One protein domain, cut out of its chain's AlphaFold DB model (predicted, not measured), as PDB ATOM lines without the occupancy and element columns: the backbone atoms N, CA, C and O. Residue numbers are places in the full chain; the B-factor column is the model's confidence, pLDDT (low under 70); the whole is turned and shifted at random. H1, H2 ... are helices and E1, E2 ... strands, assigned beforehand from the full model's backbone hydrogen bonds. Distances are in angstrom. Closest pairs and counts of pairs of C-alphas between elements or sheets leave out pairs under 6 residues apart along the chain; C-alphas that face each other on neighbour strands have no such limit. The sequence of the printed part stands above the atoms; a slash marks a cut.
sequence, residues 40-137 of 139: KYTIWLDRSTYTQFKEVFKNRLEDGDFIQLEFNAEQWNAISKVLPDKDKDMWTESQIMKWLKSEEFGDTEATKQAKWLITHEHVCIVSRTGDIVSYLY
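AT A GLANCE: This is residues 40 to 137 of the 139 residues of an uncharacterized protein of Treponema vincentii ATCC 35580 (UniProt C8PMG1). A strongly twisted sheet of five strands has H3 and H4 packed together over one face and the shorter H1 over the opposite face. H2 sits off the sheet, in the stretch that leads from one edge strand, E2, to the other, E3. The printed part has 98 residues, with four named helices and five named strands in the order E1 H1 E2 H2 E3 H3 H4 E4 E5. The sheet's order is E2 E4 E5 E1 E3, all antiparallel, and the class is mixed, helices and strands. The whole is compact, with a radius of gyration of the C-alphas of 12.6 A and spans of 32 by 29 by 21 A.

HOW THE PARTS SIT: The sheet runs from edge strand E2, residues 66 to 70, through E4, residues 123 to 129, E5, residues 132 to 137, and E1, residues 40 to 49, to edge strand E3, residues 87 to 92. From edge to edge the strands' lines turn by 92 degrees. E2 and E4 have N 69 and O 124 within hydrogen-bond range at 2.8 A. E4 and E5 form a hairpin, with N 134 and O 127 at 2.8 A. E5 and E1 have N 135 and O 46 at 2.8 A. E1 and E3, at 136 degrees between directions, have N 43 and O 89 at 2.8 A. H4, residues 107 to 119, is on the sheet; its closest C-alphas to E4 are those of Leu 117 and Val 123, 6.4 A apart. H3, residues 93 to 102, is on the same face and touches H4 at a steep tilt of 48 degrees, opposite ways, the C-alphas of Leu 100 and Ala 110 being closest at 5.5 A. H1, residues 50 to 57, is on the opposite face at a height over the sheet of 10.0 A, over E5 and along the strands, at 13 degrees to E5 on the local plane. H2, residues 73 to 79, is not on the sheet; it is close to H1 but not clearly touching, with the C-alphas of Val 56 and Ile 79 closest at 7.9 A. In the four helices every O i to N i+4 pair is within hydrogen-bond range.

IN THESE COORDINATES: E1 begins at C-alpha 40 (31.289, 31.111, -105.972) and measures 29.1 A. E4 measures 20.2 A, E5 16.3 A, E3 15.2 A and E2 13.5 A. H4 measures 18.5 A, H3 14.3 A, H1 10.3 A and H2 10.0 A. E5 ends at C-alpha 137 (22.049, 21.212, -102.743).

THE WHOLE: The C-alphas of Glu 74 and Asp 107 are the two farthest apart, 33.2 A. The printed part has no cut, and no link is long. The mean pLDDT of the printed part is 93.2; residues 84 and 86 are under 70.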
ATOM      1  N   LYS A  40      31.694  32.454-105.540       95.12
ATOM      2  CA  LYS A  40      31.289  31.111-105.972       95.12
ATOM      3  C   LYS A  40      30.916  30.248-104.772       95.12
ATOM      4  O   LYS A  40      31.425  30.455-103.671       95.12
ATOM      5  N   TYR A  41      30.057  29.273-105.019       94.69
ATOM      6  CA  TYR A  41      29.496  28.346-104.049       94.69
ATOM      7  C   TYR A  41      29.706  26.924-104.549       94.69
ATOM      8  O   TYR A  41      29.551  26.664-105.742       94.69
ATOM      9  N   THR A  42      30.058  26.022-103.640       94.69
ATOM     10  CA  THR A  42      30.134  24.595-103.941       94.69
ATOM     11  C   THR A  42      28.722  24.041-103.978       94.69
ATOM     12  O   THR A  42      28.054  24.015-102.951       94.69
ATOM     13  N   ILE A  43      28.266  23.645-105.153       94.81
ATOM     14  CA  ILE A  43      26.912  23.172-105.405       94.81
ATOM     15  C   ILE A  43      26.986  21.745-105.917       94.81
ATOM     16  O   ILE A  43      27.915  21.388-106.638       94.81
ATOM     17  N   TRP A  44      25.981  20.959-105.562       93.75
ATOM     18  CA  TRP A  44      25.773  19.641-106.118       93.75
ATOM     19  C   TRP A  44      24.422  19.552-106.808       93.75
ATOM     20  O   TRP A  44      23.436  20.139-106.347       93.75
ATOM     21  N   LEU A  45      24.400  18.791-107.895       92.50
ATOM     22  CA  LEU A  45      23.195  18.445-108.629       92.50
ATOM     23  C   LEU A  45      22.978  16.944-108.623       92.50
ATOM     24  O   LEU A  45      23.930  16.170-108.707       92.50
ATOM     25  N   ASP A  46      21.711  16.551-108.613       90.81
ATOM     26  CA  ASP A  46      21.336  15.173-108.890       90.81
ATOM     27  C   ASP A  46      19.904  15.073-109.437       90.81
ATOM     28  O   ASP A  46      19.143  16.047-109.423       90.81
ATOM     29  N   ARG A  47      19.533  13.886-109.926       92.50
ATOM     30  CA  ARG A  47      18.168  13.543-110.322       92.50
ATOM     31  C   ARG A  47      17.788  12.132-109.891       92.50
ATOM     32  O   ARG A  47      18.557  11.189-110.053       92.50
ATOM     33  N   SER A  48      16.539  11.962-109.470       93.31
ATOM     34  CA  SER A  48      15.946  10.649-109.205       93.31
ATOM     35  C   SER A  48      14.544  10.529-109.792       93.31
ATOM     36  O   SER A  48      13.982  11.482-110.327       93.31
ATOM     37  N   THR A  49      13.949   9.348-109.636       95.69
ATOM     38  CA  THR A  49      12.501   9.168-109.815       95.69
ATOM     39  C   THR A  49      11.725   9.702-108.607       95.69
ATOM     40  O   THR A  49      12.266   9.781-107.495       95.69
ATOM     41  N   TYR A  50      10.431   9.988-108.774       96.38
ATOM     42  CA  TYR A  50       9.556  10.378-107.666       96.38
ATOM     43  C   TYR A  50       9.371   9.247-106.644       96.38
ATOM     44  O   TYR A  50       9.205   9.485-105.445       96.38
ATOM     45  N   THR A  51       9.446   7.992-107.093       95.69
ATOM     46  CA  THR A  51       9.418   6.829-106.196       95.69
ATOM     47  C   THR A  51      10.612   6.838-105.243       95.69
ATOM     48  O   THR A  51      10.415   6.772-104.029       95.69
ATOM     49  N   GLN A  52      11.826   7.026-105.767       93.69
ATOM     50  CA  GLN A  52      13.042   7.118-104.953       93.69
ATOM     51  C   GLN A  52      13.003   8.313-103.994       93.69
ATOM     52  O   GLN A  52      13.334   8.164-102.818       93.69
ATOM     53  N   PHE A  53      12.523   9.473-104.454       94.19
ATOM     54  CA  PHE A  53      12.334  10.643-103.594       94.19
ATOM     55  C   PHE A  53      11.461  10.313-102.372       94.19
ATOM     56  O   PHE A  53      11.861  10.556-101.232       94.19
ATOM     57  N   LYS A  54      10.288   9.699-102.582       94.88
ATOM     58  CA  LYS A  54       9.389   9.314-101.483       94.88
ATOM     59  C   LYS A  54      10.026   8.297-100.542       94.88
ATOM     60  O   LYS A  54       9.768   8.332 -99.341       94.88
ATOM     61  N   GLU A  55      10.822   7.373-101.066       92.31
ATOM     62  CA  GLU A  55      11.507   6.370-100.254       92.31
ATOM     63  C   GLU A  55      12.576   6.985 -99.355       92.31
ATOM     64  O   GLU A  55      12.654   6.609 -98.184       92.31
ATOM     65  N   VAL A  56      13.345   7.936 -99.883       90.00
ATOM     66  CA  VAL A  56      14.465   8.579 -99.192       90.00
ATOM     67  C   VAL A  56      13.982   9.657 -98.223       90.00
ATOM     68  O   VAL A  56      14.312   9.618 -97.040       90.00
ATOM     69  N   PHE A  57      13.164  10.594 -98.699       90.06
ATOM     70  CA  PHE A  57      12.768  11.777 -97.931       90.06
ATOM     71  C   PHE A  57      11.485  11.581 -97.125       90.06
ATOM     72  O   PHE A  57      11.159  12.423 -96.289       90.06
ATOM     73  N   LYS A  58      10.734  10.494 -97.370       90.81
ATOM     74  CA  LYS A  58       9.425  10.219 -96.742       90.81
ATOM     75  C   LYS A  58       8.452  11.403 -96.836       90.81
ATOM     76  O   LYS A  58       7.593  11.573 -95.973       90.81
ATOM     77  N   ASN A  59       8.574  12.200 -97.895       91.00
ATOM     78  CA  ASN A  59       7.807  13.421 -98.115       91.00
ATOM     79  C   ASN A  59       6.972  13.319 -99.401       91.00
ATOM     80  O   ASN A  59       7.170  12.415-100.216       91.00
ATOM     81  N   ARG A  60       6.011  14.228 -99.570       93.62
ATOM     82  CA  ARG A  60       5.211  14.374-100.790       93.62
ATOM     83  C   ARG A  60       5.631  15.643-101.516       93.62
ATOM     84  O   ARG A  60       5.912  16.651-100.880       93.62
ATOM     85  N   LEU A  61       5.663  15.560-102.838       95.31
ATOM     86  CA  LEU A  61       5.949  16.681-103.720       95.31
ATOM     87  C   LEU A  61       5.024  16.550-104.923       95.31
ATOM     88  O   LEU A  61       5.087  15.535-105.626       95.31
ATOM     89  N   GLU A  62       4.115  17.502-105.101       96.25
ATOM     90  CA  GLU A  62       3.199  17.497-106.241       96.25
ATOM     91  C   GLU A  62       3.959  17.766-107.546       96.25
ATOM     92  O   GLU A  62       5.116  18.182-107.544       96.25
ATOM     93  N   ASP A  63       3.341  17.415-108.669       96.06
ATOM     94  CA  ASP A  63       3.949  17.644-109.978       96.06
ATOM     95  C   ASP A  63       3.971  19.142-110.317       96.06
ATOM     96  O   ASP A  63       2.957  19.819-110.146       96.06
ATOM     97  N   GLY A  64       5.115  19.647-110.784       93.75
ATOM     98  CA  GLY A  64       5.354  21.072-111.039       93.75
ATOM     99  C   GLY A  64       5.699  21.897-109.794       93.75
ATOM    100  O   GLY A  64       5.967  23.090-109.916       93.75
ATOM    101  N   ASP A  65       5.716  21.278-108.611       95.56
ATOM    102  CA  ASP A  65       6.053  21.944-107.356       95.56
ATOM    103  C   ASP A  65       7.522  21.734-106.962       95.56
ATOM    104  O   ASP A  65       8.232  20.840-107.442       95.56
ATOM    105  N   PHE A  66       7.959  22.544-105.997       96.50
ATOM    106  CA  PHE A  66       9.249  22.400-105.340       96.50
ATOM    107  C   PHE A  66       9.127  22.511-103.819       96.50
ATOM    108  O   PHE A  66       8.182  23.096-103.285       96.50
ATOM    109  N   ILE A  67      10.125  21.988-103.109       96.06
ATOM    110  CA  ILE A  67      10.283  22.159-101.663       96.06
ATOM    111  C   ILE A  67      11.715  22.547-101.301       96.06
ATOM    112  O   ILE A  67      12.680  22.187-101.978       96.06
ATOM    113  N   GLN A  68      11.834  23.265-100.188       96.12
ATOM    114  CA  GLN A  68      13.092  23.562 -99.516       96.12
ATOM    115  C   GLN A  68      13.272  22.606 -98.341       96.12
ATOM    116  O   GLN A  68      12.360  22.434 -97.532       96.12
ATOM    117  N   LEU A  69      14.453  22.011 -98.228       94.81
ATOM    118  CA  LEU A  69      14.822  21.147 -97.116       94.81
ATOM    119  C   LEU A  69      16.086  21.693 -96.459       94.81
ATOM    120  O   LEU A  69      17.128  21.797 -97.104       94.81
ATOM    121  N   GLU A  70      15.977  22.039 -95.182       95.56
ATOM    122  CA  GLU A  70      17.101  22.422 -94.330       95.56
ATOM    123  C   GLU A  70      17.370  21.299 -93.337       95.56
ATOM    124  O   GLU A  70      16.446  20.768 -92.712       95.56
ATOM    125  N   PHE A  71      18.638  20.924 -93.214       93.62
ATOM    126  CA  PHE A  71      19.063  19.822 -92.374       93.62
ATOM    127  C   PHE A  71      20.003  20.330 -91.289       93.62
ATOM    128  O   PHE A  71      20.923  21.104 -91.541       93.62
ATOM    129  N   ASN A  72      19.839  19.827 -90.068       94.44
ATOM    130  CA  ASN A  72      20.927  19.920 -89.104       94.44
ATOM    131  C   ASN A  72      22.089  18.992 -89.524       94.44
ATOM    132  O   ASN A  72      21.941  18.128 -90.390       94.44
ATOM    133  N   ALA A  73      23.253  19.135 -88.888       91.94
ATOM    134  CA  ALA A  73      24.448  18.372 -89.261       91.94
ATOM    135  C   ALA A  73      24.261  16.837 -89.189       91.94
ATOM    136  O   ALA A  73      24.824  16.107 -90.004       91.94
ATOM    137  N   GLU A  74      23.471  16.330 -88.238       93.44
ATOM    138  CA  GLU A  74      23.194  14.891 -88.117       93.44
ATOM    139  C   GLU A  74      22.309  14.397 -89.268       93.44
ATOM    140  O   GLU A  74      22.632  13.405 -89.925       93.44
ATOM    141  N   GLN A  75      21.236  15.133 -89.564       93.25
ATOM    142  CA  GLN A  75      20.342  14.857 -90.685       93.25
ATOM    143  C   GLN A  75      21.088  14.935 -92.020       93.25
ATOM    144  O   GLN A  75      20.920  14.056 -92.866       93.25
ATOM    145  N   TRP A  76      21.964  15.929 -92.188       92.25
ATOM    146  CA  TRP A  76      22.798  16.063 -93.378       92.25
ATOM    147  C   TRP A  76      23.721  14.861 -93.565       92.25
ATOM    148  O   TRP A  76      23.776  14.270 -94.641       92.25
ATOM    149  N   ASN A  77      24.411  14.439 -92.506       90.50
ATOM    150  CA  ASN A  77      25.289  13.268 -92.542       90.50
ATOM    151  C   ASN A  77      24.544  11.963 -92.862       90.50
ATOM    152  O   ASN A  77      25.160  11.006 -93.337       90.50
ATOM    153  N   ALA A  78      23.243  11.891 -92.579       90.44
ATOM    154  CA  ALA A  78      22.409  10.766 -92.981       90.44
ATOM    155  C   ALA A  78      21.992  10.873 -94.457       90.44
ATOM    156  O   ALA A  78      22.191   9.921 -95.211       90.44
ATOM    157  N   ILE A  79      21.458  12.026 -94.879       88.38
ATOM    158  CA  ILE A  79      20.882  12.201 -96.221       88.38
ATOM    159  C   ILE A  79      21.951  12.311 -97.318       88.38
ATOM    160  O   ILE A  79      21.782  11.766 -98.404       88.38
ATOM    161  N   SER A  80      23.102  12.924 -97.030       86.38
ATOM    162  CA  SER A  80      24.206  13.068 -97.993       86.38
ATOM    163  C   SER A  80      24.793  11.728 -98.447       86.38
ATOM    164  O   SER A  80      25.389  11.657 -99.512       86.38
ATOM    165  N   LYS A  81      24.601  10.645 -97.681       85.56
ATOM    166  CA  LYS A  81      25.047   9.289 -98.056       85.56
ATOM    167  C   LYS A  81      24.173   8.634 -99.118       85.56
ATOM    168  O   LYS A  81      24.610   7.682 -99.758       85.56
ATOM    169  N   VAL A  82      22.925   9.078 -99.228       83.94
ATOM    170  CA  VAL A  82      21.961   8.569-100.209       83.94
ATOM    171  C   VAL A  82      21.787   9.526-101.382       83.94
ATOM    172  O   VAL A  82      21.298   9.102-102.423       83.94
ATOM    173  N   LEU A  83      22.225  10.781-101.232       79.00
ATOM    174  CA  LEU A  83      22.404  11.709-102.340       79.00
ATOM    175  C   LEU A  83      23.663  11.321-103.144       79.00
ATOM    176  O   LEU A  83      24.755  11.246-102.580       79.00
ATOM    177  N   PRO A  84      23.541  11.048-104.448       66.62
ATOM    178  CA  PRO A  84      24.670  10.787-105.331       66.62
ATOM    179  C   PRO A  84      25.638  11.974-105.414       66.62
ATOM    180  O   PRO A  84      25.267  13.067-105.821       66.62
ATOM    181  N   ASP A  85      26.917  11.748-105.122       70.19
ATOM    182  CA  ASP A  85      27.992  12.743-105.277       70.19
ATOM    183  C   ASP A  85      28.530  12.746-106.720       70.19
ATOM    184  O   ASP A  85      29.682  12.390-106.973       70.19
ATOM    185  N   LYS A  86      27.656  13.020-107.700       69.00
ATOM    186  CA  LYS A  86      28.018  12.948-109.127       69.00
ATOM    187  C   LYS A  86      28.532  14.270-109.681       69.00
ATOM    188  O   LYS A  86      29.608  14.289-110.273       69.00
ATOM    189  N   ASP A  87      27.795  15.351-109.451       77.31
ATOM    190  CA  ASP A  87      28.047  16.629-110.113       77.31
ATOM    191  C   ASP A  87      28.317  17.717-109.076       77.31
ATOM    192  O   ASP A  87      27.419  18.453-108.672       77.31
ATOM    193  N   LYS A  88      29.574  17.794-108.624       88.38
ATOM    194  CA  LYS A  88      30.071  18.867-107.759       88.38
ATOM    195  C   LYS A  88      30.638  20.001-108.606       88.38
ATOM    196  O   LYS A  88      31.697  19.853-109.215       88.38
ATOM    197  N   ASP A  89      30.008  21.164-108.529       90.50
ATOM    198  CA  ASP A  89      30.396  22.348-109.280       90.50
ATOM    199  C   ASP A  89      30.656  23.571-108.391       90.50
ATOM    200  O   ASP A  89      30.135  23.715-107.288       90.50
ATOM    201  N   MET A  90      31.450  24.510-108.910       94.62
ATOM    202  CA  MET A  90      31.642  25.835-108.313       94.62
ATOM    203  C   MET A  90      30.807  26.866-109.071       94.62
ATOM    204  O   MET A  90      31.222  27.353-110.127       94.62
ATOM    205  N   TRP A  91      29.638  27.210-108.539       95.75
ATOM    206  CA  TRP A  91      28.669  28.082-109.204       95.75
ATOM    207  C   TRP A  91      28.612  29.480-108.606       95.75
ATOM    208  O   TRP A  91      28.701  29.677-107.400       95.75
ATOM    209  N   THR A  92      28.418  30.472-109.466       96.19
ATOM    210  CA  THR A  92      27.970  31.812-109.072       96.19
ATOM    211  C   THR A  92      26.464  31.811-108.789       96.19
ATOM    212  O   THR A  92      25.736  30.945-109.275       96.19
ATOM    213  N   GLU A  93      25.963  32.823-108.077       95.50
ATOM    214  CA  GLU A  93      24.514  33.008-107.867       95.50
ATOM    215  C   GLU A  93      23.734  33.057-109.195       95.50
ATOM    216  O   GLU A  93      22.652  32.490-109.309       95.50
ATOM    217  N   SER A  94      24.319  33.644-110.245       95.62
ATOM    218  CA  SER A  94      23.720  33.677-111.588       95.62
ATOM    219  C   SER A  94      23.541  32.281-112.197       95.62
ATOM    220  O   SER A  94      22.513  32.002-112.814       95.62
ATOM    221  N   GLN A  95      24.501  31.373-111.993       96.81
ATOM    222  CA  GLN A  95      24.385  29.986-112.461       96.81
ATOM    223  C   GLN A  95      23.321  29.213-111.675       96.81
ATOM    224  O   GLN A  95      22.531  28.498-112.287       96.81
ATOM    225  N   ILE A  96      23.238  29.434-110.360       97.19
ATOM    226  CA  ILE A  96      22.174  28.883-109.507       97.19
ATOM    227  C   ILE A  96      20.796  29.351-110.002       97.19
ATOM    228  O   ILE A  96      19.914  28.533-110.247       97.19
ATOM    229  N   MET A  97      20.621  30.658-110.229       97.50
ATOM    230  CA  MET A  97      19.372  31.203-110.773       97.50
ATOM    231  C   MET A  97      19.044  30.635-112.153       97.50
ATOM    232  O   MET A  97      17.884  30.354-112.437       97.50
ATOM    233  N   LYS A  98      20.046  30.469-113.026       96.94
ATOM    234  CA  LYS A  98      19.844  29.892-114.359       96.94
ATOM    235  C   LYS A  98      19.306  28.466-114.270       96.94
ATOM    236  O   LYS A  98      18.404  28.131-115.032       96.94
ATOM    237  N   TRP A  99      19.833  27.661-113.350       95.94
ATOM    238  CA  TRP A  99      19.333  26.311-113.109       95.94
ATOM    239  C   TRP A  99      17.902  26.324-112.565       95.94
ATOM    240  O   TRP A  99      17.040  25.639-113.101       95.94
ATOM    241  N   LEU A 100      17.600  27.177-111.579       96.69
ATOM    242  CA  LEU A 100      16.240  27.293-111.037       96.69
ATOM    243  C   LEU A 100      15.230  27.658-112.134       96.69
ATOM    244  O   LEU A 100      14.168  27.058-112.228       96.69
ATOM    245  N   LYS A 101      15.588  28.575-113.037       95.69
ATOM    246  CA  LYS A 101      14.740  28.913-114.188       95.69
ATOM    247  C   LYS A 101      14.585  27.763-115.187       95.69
ATOM    248  O   LYS A 101      13.552  27.690-115.844       95.69
ATOM    249  N   SER A 102      15.584  26.885-115.334       93.38
ATOM    250  CA  SER A 102      15.436  25.686-116.174       93.38
ATOM    251  C   SER A 102      14.517  24.632-115.562       93.38
ATOM    252  O   SER A 102      13.987  23.814-116.300       93.38
ATOM    253  N   GLU A 103      14.285  24.697-114.251       93.12
ATOM    254  CA  GLU A 103      13.279  23.904-113.536       93.12
ATOM    255  C   GLU A 103      11.955  24.691-113.378       93.12
ATOM    256  O   GLU A 103      11.205  24.476-112.434       93.12
ATOM    257  N   GLU A 104      11.696  25.635-114.294       93.62
ATOM    258  CA  GLU A 104      10.444  26.399-114.443       93.62
ATOM    259  C   GLU A 104      10.108  27.394-113.313       93.62
ATOM    260  O   GLU A 104       9.006  27.946-113.261       93.62
ATOM    261  N   PHE A 105      11.072  27.734-112.452       93.94
ATOM    262  CA  PHE A 105      10.876  28.788-111.455       93.94
ATOM    263  C   PHE A 105      10.756  30.156-112.141       93.94
ATOM    264  O   PHE A 105      11.627  30.565-112.914       93.94
ATOM    265  N   GLY A 106       9.715  30.914-111.789       94.69
ATOM    266  CA  GLY A 106       9.585  32.313-112.199       94.69
ATOM    267  C   GLY A 106      10.704  33.190-111.622       94.69
ATOM    268  O   GLY A 106      11.267  32.879-110.576       94.69
ATOM    269  N   ASP A 107      11.002  34.319-112.271       94.81
ATOM    270  CA  ASP A 107      12.146  35.184-111.929       94.81
ATOM    271  C   ASP A 107      12.233  35.547-110.440       94.81
ATOM    272  O   ASP A 107      13.284  35.385-109.820       94.81
ATOM    273  N   THR A 108      11.125  36.006-109.851       96.88
ATOM    274  CA  THR A 108      11.071  36.387-108.433       96.88
ATOM    275  C   THR A 108      11.342  35.201-107.509       96.88
ATOM    276  O   THR A 108      12.071  35.348-106.526       96.88
ATOM    277  N   GLU A 109      10.792  34.028-107.827       96.38
ATOM    278  CA  GLU A 109      10.995  32.830-107.015       96.38
ATOM    279  C   GLU A 109      12.428  32.320-107.180       96.38
ATOM    280  O   GLU A 109      13.111  32.117-106.186       96.38
ATOM    281  N   ALA A 110      12.953  32.247-108.406       97.06
ATOM    282  CA  ALA A 110      14.335  31.852-108.666       97.06
ATOM    283  C   ALA A 110      15.343  32.721-107.892       97.06
ATOM    284  O   ALA A 110      16.272  32.195-107.284       97.06
ATOM    285  N   THR A 111      15.147  34.045-107.843       97.44
ATOM    286  CA  THR A 111      16.000  34.938-107.041       97.44
ATOM    287  C   THR A 111      15.889  34.649-105.543       97.44
ATOM    288  O   THR A 111      16.903  34.565-104.849       97.44
ATOM    289  N   LYS A 112      14.670  34.475-105.023       97.56
ATOM    290  CA  LYS A 112      14.441  34.169-103.604       97.56
ATOM    291  C   LYS A 112      15.081  32.836-103.203       97.56
ATOM    292  O   LYS A 112      15.732  32.757-102.163       97.56
ATOM    293  N   GLN A 113      14.927  31.820-104.043       97.44
ATOM    294  CA  GLN A 113      15.430  30.468-103.830       97.44
ATOM    295  C   GLN A 113      16.954  30.396-103.939       97.44
ATOM    296  O   GLN A 113      17.602  29.823-103.064       97.44
ATOM    297  N   ALA A 114      17.545  31.068-104.933       97.38
ATOM    298  CA  ALA A 114      18.994  31.201-105.042       97.38
ATOM    299  C   ALA A 114      19.581  31.860-103.790       97.38
ATOM    300  O   ALA A 114      20.532  31.338-103.207       97.38
ATOM    301  N   LYS A 115      18.968  32.961-103.332       96.81
ATOM    302  CA  LYS A 115      19.397  33.665-102.122       96.81
ATOM    303  C   LYS A 115      19.306  32.782-100.879       96.81
ATOM    304  O   LYS A 115      20.236  32.777-100.082       96.81
ATOM    305  N   TRP A 116      18.219  32.029-100.721       97.31
ATOM    306  CA  TRP A 116      18.062  31.100 -99.602       97.31
ATOM    307  C   TRP A 116      19.145  30.011 -99.606       97.31
ATOM    308  O   TRP A 116      19.803  29.809 -98.585       97.31
ATOM    309  N   LEU A 117      19.395  29.382-100.759       97.19
ATOM    310  CA  LEU A 117      20.393  28.320-100.904       97.19
ATOM    311  C   LEU A 117      21.808  28.802-100.544       97.19
ATOM    312  O   LEU A 117      22.564  28.109 -99.864       97.19
ATOM    313  N   ILE A 118      22.193  30.005-100.982       95.56
ATOM    314  CA  ILE A 118      23.552  30.510-100.744       95.56
ATOM    315  C   ILE A 118      23.783  30.966 -99.298       95.56
ATOM    316  O   ILE A 118      24.940  30.972 -98.867       95.56
ATOM    317  N   THR A 119      22.734  31.326 -98.547       95.62
ATOM    318  CA  THR A 119      22.855  31.828 -97.164       95.62
ATOM    319  C   THR A 119      22.793  30.754 -96.082       95.62
ATOM    320  O   THR A 119      23.266  31.022 -94.984       95.62
ATOM    321  N   HIS A 120      22.242  29.573 -96.363       94.88
ATOM    322  CA  HIS A 120      22.093  28.485 -95.383       94.88
ATOM    323  C   HIS A 120      23.087  27.361 -95.662       94.88
ATOM    324  O   HIS A 120      23.518  27.205 -96.797       94.88
ATOM    325  N   GLU A 121      23.482  26.607 -94.646       92.50
ATOM    326  CA  GLU A 121      24.309  25.399 -94.789       92.50
ATOM    327  C   GLU A 121      23.420  24.159 -94.733       92.50
ATOM    328  O   GLU A 121      22.328  24.213 -94.170       92.50
ATOM    329  N   HIS A 122      23.882  23.054 -95.318       93.88
ATOM    330  CA  HIS A 122      23.163  21.779 -95.345       93.88
ATOM    331  C   HIS A 122      21.724  21.905 -95.869       93.88
ATOM    332  O   HIS A 122      20.755  21.503 -95.219       93.88
ATOM    333  N   VAL A 123      21.583  22.478 -97.060       95.31
ATOM    334  CA  VAL A 123      20.286  22.758 -97.683       95.31
ATOM    335  C   VAL A 123      20.132  22.074 -99.028       95.31
ATOM    336  O   VAL A 123      21.100  21.889 -99.764       95.31
ATOM    337  N   CYS A 124      18.890  21.738 -99.367       94.94
ATOM    338  CA  CYS A 124      18.509  21.150-100.642       94.94
ATOM    339  C   CYS A 124      17.217  21.789-101.160       94.94
ATOM    340  O   CYS A 124      16.228  21.893-100.433       94.94
ATOM    341  N   ILE A 125      17.226  22.202-102.424       96.50
ATOM    342  CA  ILE A 125      16.024  22.512-103.194       96.50
ATOM    343  C   ILE A 125      15.690  21.274-104.015       96.50
ATOM    344  O   ILE A 125      16.539  20.753-104.741       96.50
ATOM    345  N   VAL A 126      14.446  20.825-103.897       95.81
ATOM    346  CA  VAL A 126      13.917  19.674-104.623       95.81
ATOM    347  C   VAL A 126      12.793  20.154-105.525       95.81
ATOM    348  O   VAL A 126      11.837  20.725-105.010       95.81
ATOM    349  N   SER A 127      12.888  19.922-106.831       96.88
ATOM    350  CA  SER A 127      11.831  20.249-107.800       96.88
ATOM    351  C   SER A 127      11.365  18.992-108.525       96.88
ATOM    352  O   SER A 127      12.167  18.083-108.749       96.88
ATOM    353  N   ARG A 128      10.076  18.910-108.863       96.25
ATOM    354  CA  ARG A 128       9.493  17.755-109.551       96.25
ATOM    355  C   ARG A 128       8.872  18.149-110.884       96.25
ATOM    356  O   ARG A 128       8.034  19.040-110.950       96.25
ATOM    357  N   THR A 129       9.191  17.368-111.915       95.31
ATOM    358  CA  THR A 129       8.555  17.436-113.234       95.31
ATOM    359  C   THR A 129       8.243  16.022-113.728       95.31
ATOM    360  O   THR A 129       9.130  15.233-114.065       95.31
ATOM    361  N   GLY A 130       6.961  15.670-113.753       94.81
ATOM    362  CA  GLY A 130       6.464  14.332-114.040       94.81
ATOM    363  C   GLY A 130       6.937  13.307-113.005       94.81
ATOM    364  O   GLY A 130       6.578  13.361-111.822       94.81
ATOM    365  N   ASP A 131       7.723  12.331-113.465       96.88
ATOM    366  CA  ASP A 131       8.367  11.328-112.603       96.88
ATOM    367  C   ASP A 131       9.795  11.723-112.200       96.88
ATOM    368  O   ASP A 131      10.398  11.062-111.362       96.88
ATOM    369  N   ILE A 132      10.346  12.798-112.766       96.00
ATOM    370  CA  ILE A 132      11.707  13.237-112.466       96.00
ATOM    371  C   ILE A 132      11.686  14.198-111.284       96.00
ATOM    372  O   ILE A 132      10.874  15.120-111.224       96.00
ATOM    373  N   VAL A 133      12.606  13.977-110.353       95.81
ATOM    374  CA  VAL A 133      12.883  14.867-109.232       95.81
ATOM    375  C   VAL A 133      14.317  15.360-109.359       95.81
ATOM    376  O   VAL A 133      15.244  14.551-109.374       95.81
ATOM    377  N   SER A 134      14.483  16.672-109.471       95.19
ATOM    378  CA  SER A 134      15.764  17.365-109.563       95.19
ATOM    379  C   SER A 134      16.182  17.897-108.195       95.19
ATOM    380  O   SER A 134      15.375  18.483-107.471       95.19
ATOM    381  N   TYR A 135      17.462  17.736-107.866       94.44
ATOM    382  CA  TYR A 135      18.063  18.194-106.618       94.44
ATOM    383  C   TYR A 135      19.129  19.246-106.893       94.44
ATOM    384  O   TYR A 135      19.983  19.065-107.760       94.44
ATOM    385  N   LEU A 136      19.106  20.312-106.099       95.50
ATOM    386  CA  LEU A 136      20.142  21.335-106.038       95.50
ATOM    387  C   LEU A 136      20.488  21.566-104.573       95.50
ATOM    388  O   LEU A 136      19.667  22.094-103.822       95.50
ATOM    389  N   TYR A 137      21.688  21.177-104.156       94.12
ATOM    390  CA  TYR A 137      22.049  21.212-102.743       94.12
ATOM    391  C   TYR A 137      23.427  21.799-102.473       94.12
ATOM    392  O   TYR A 137      24.316  21.818-103.327       94.12
TER     393      TYR A 137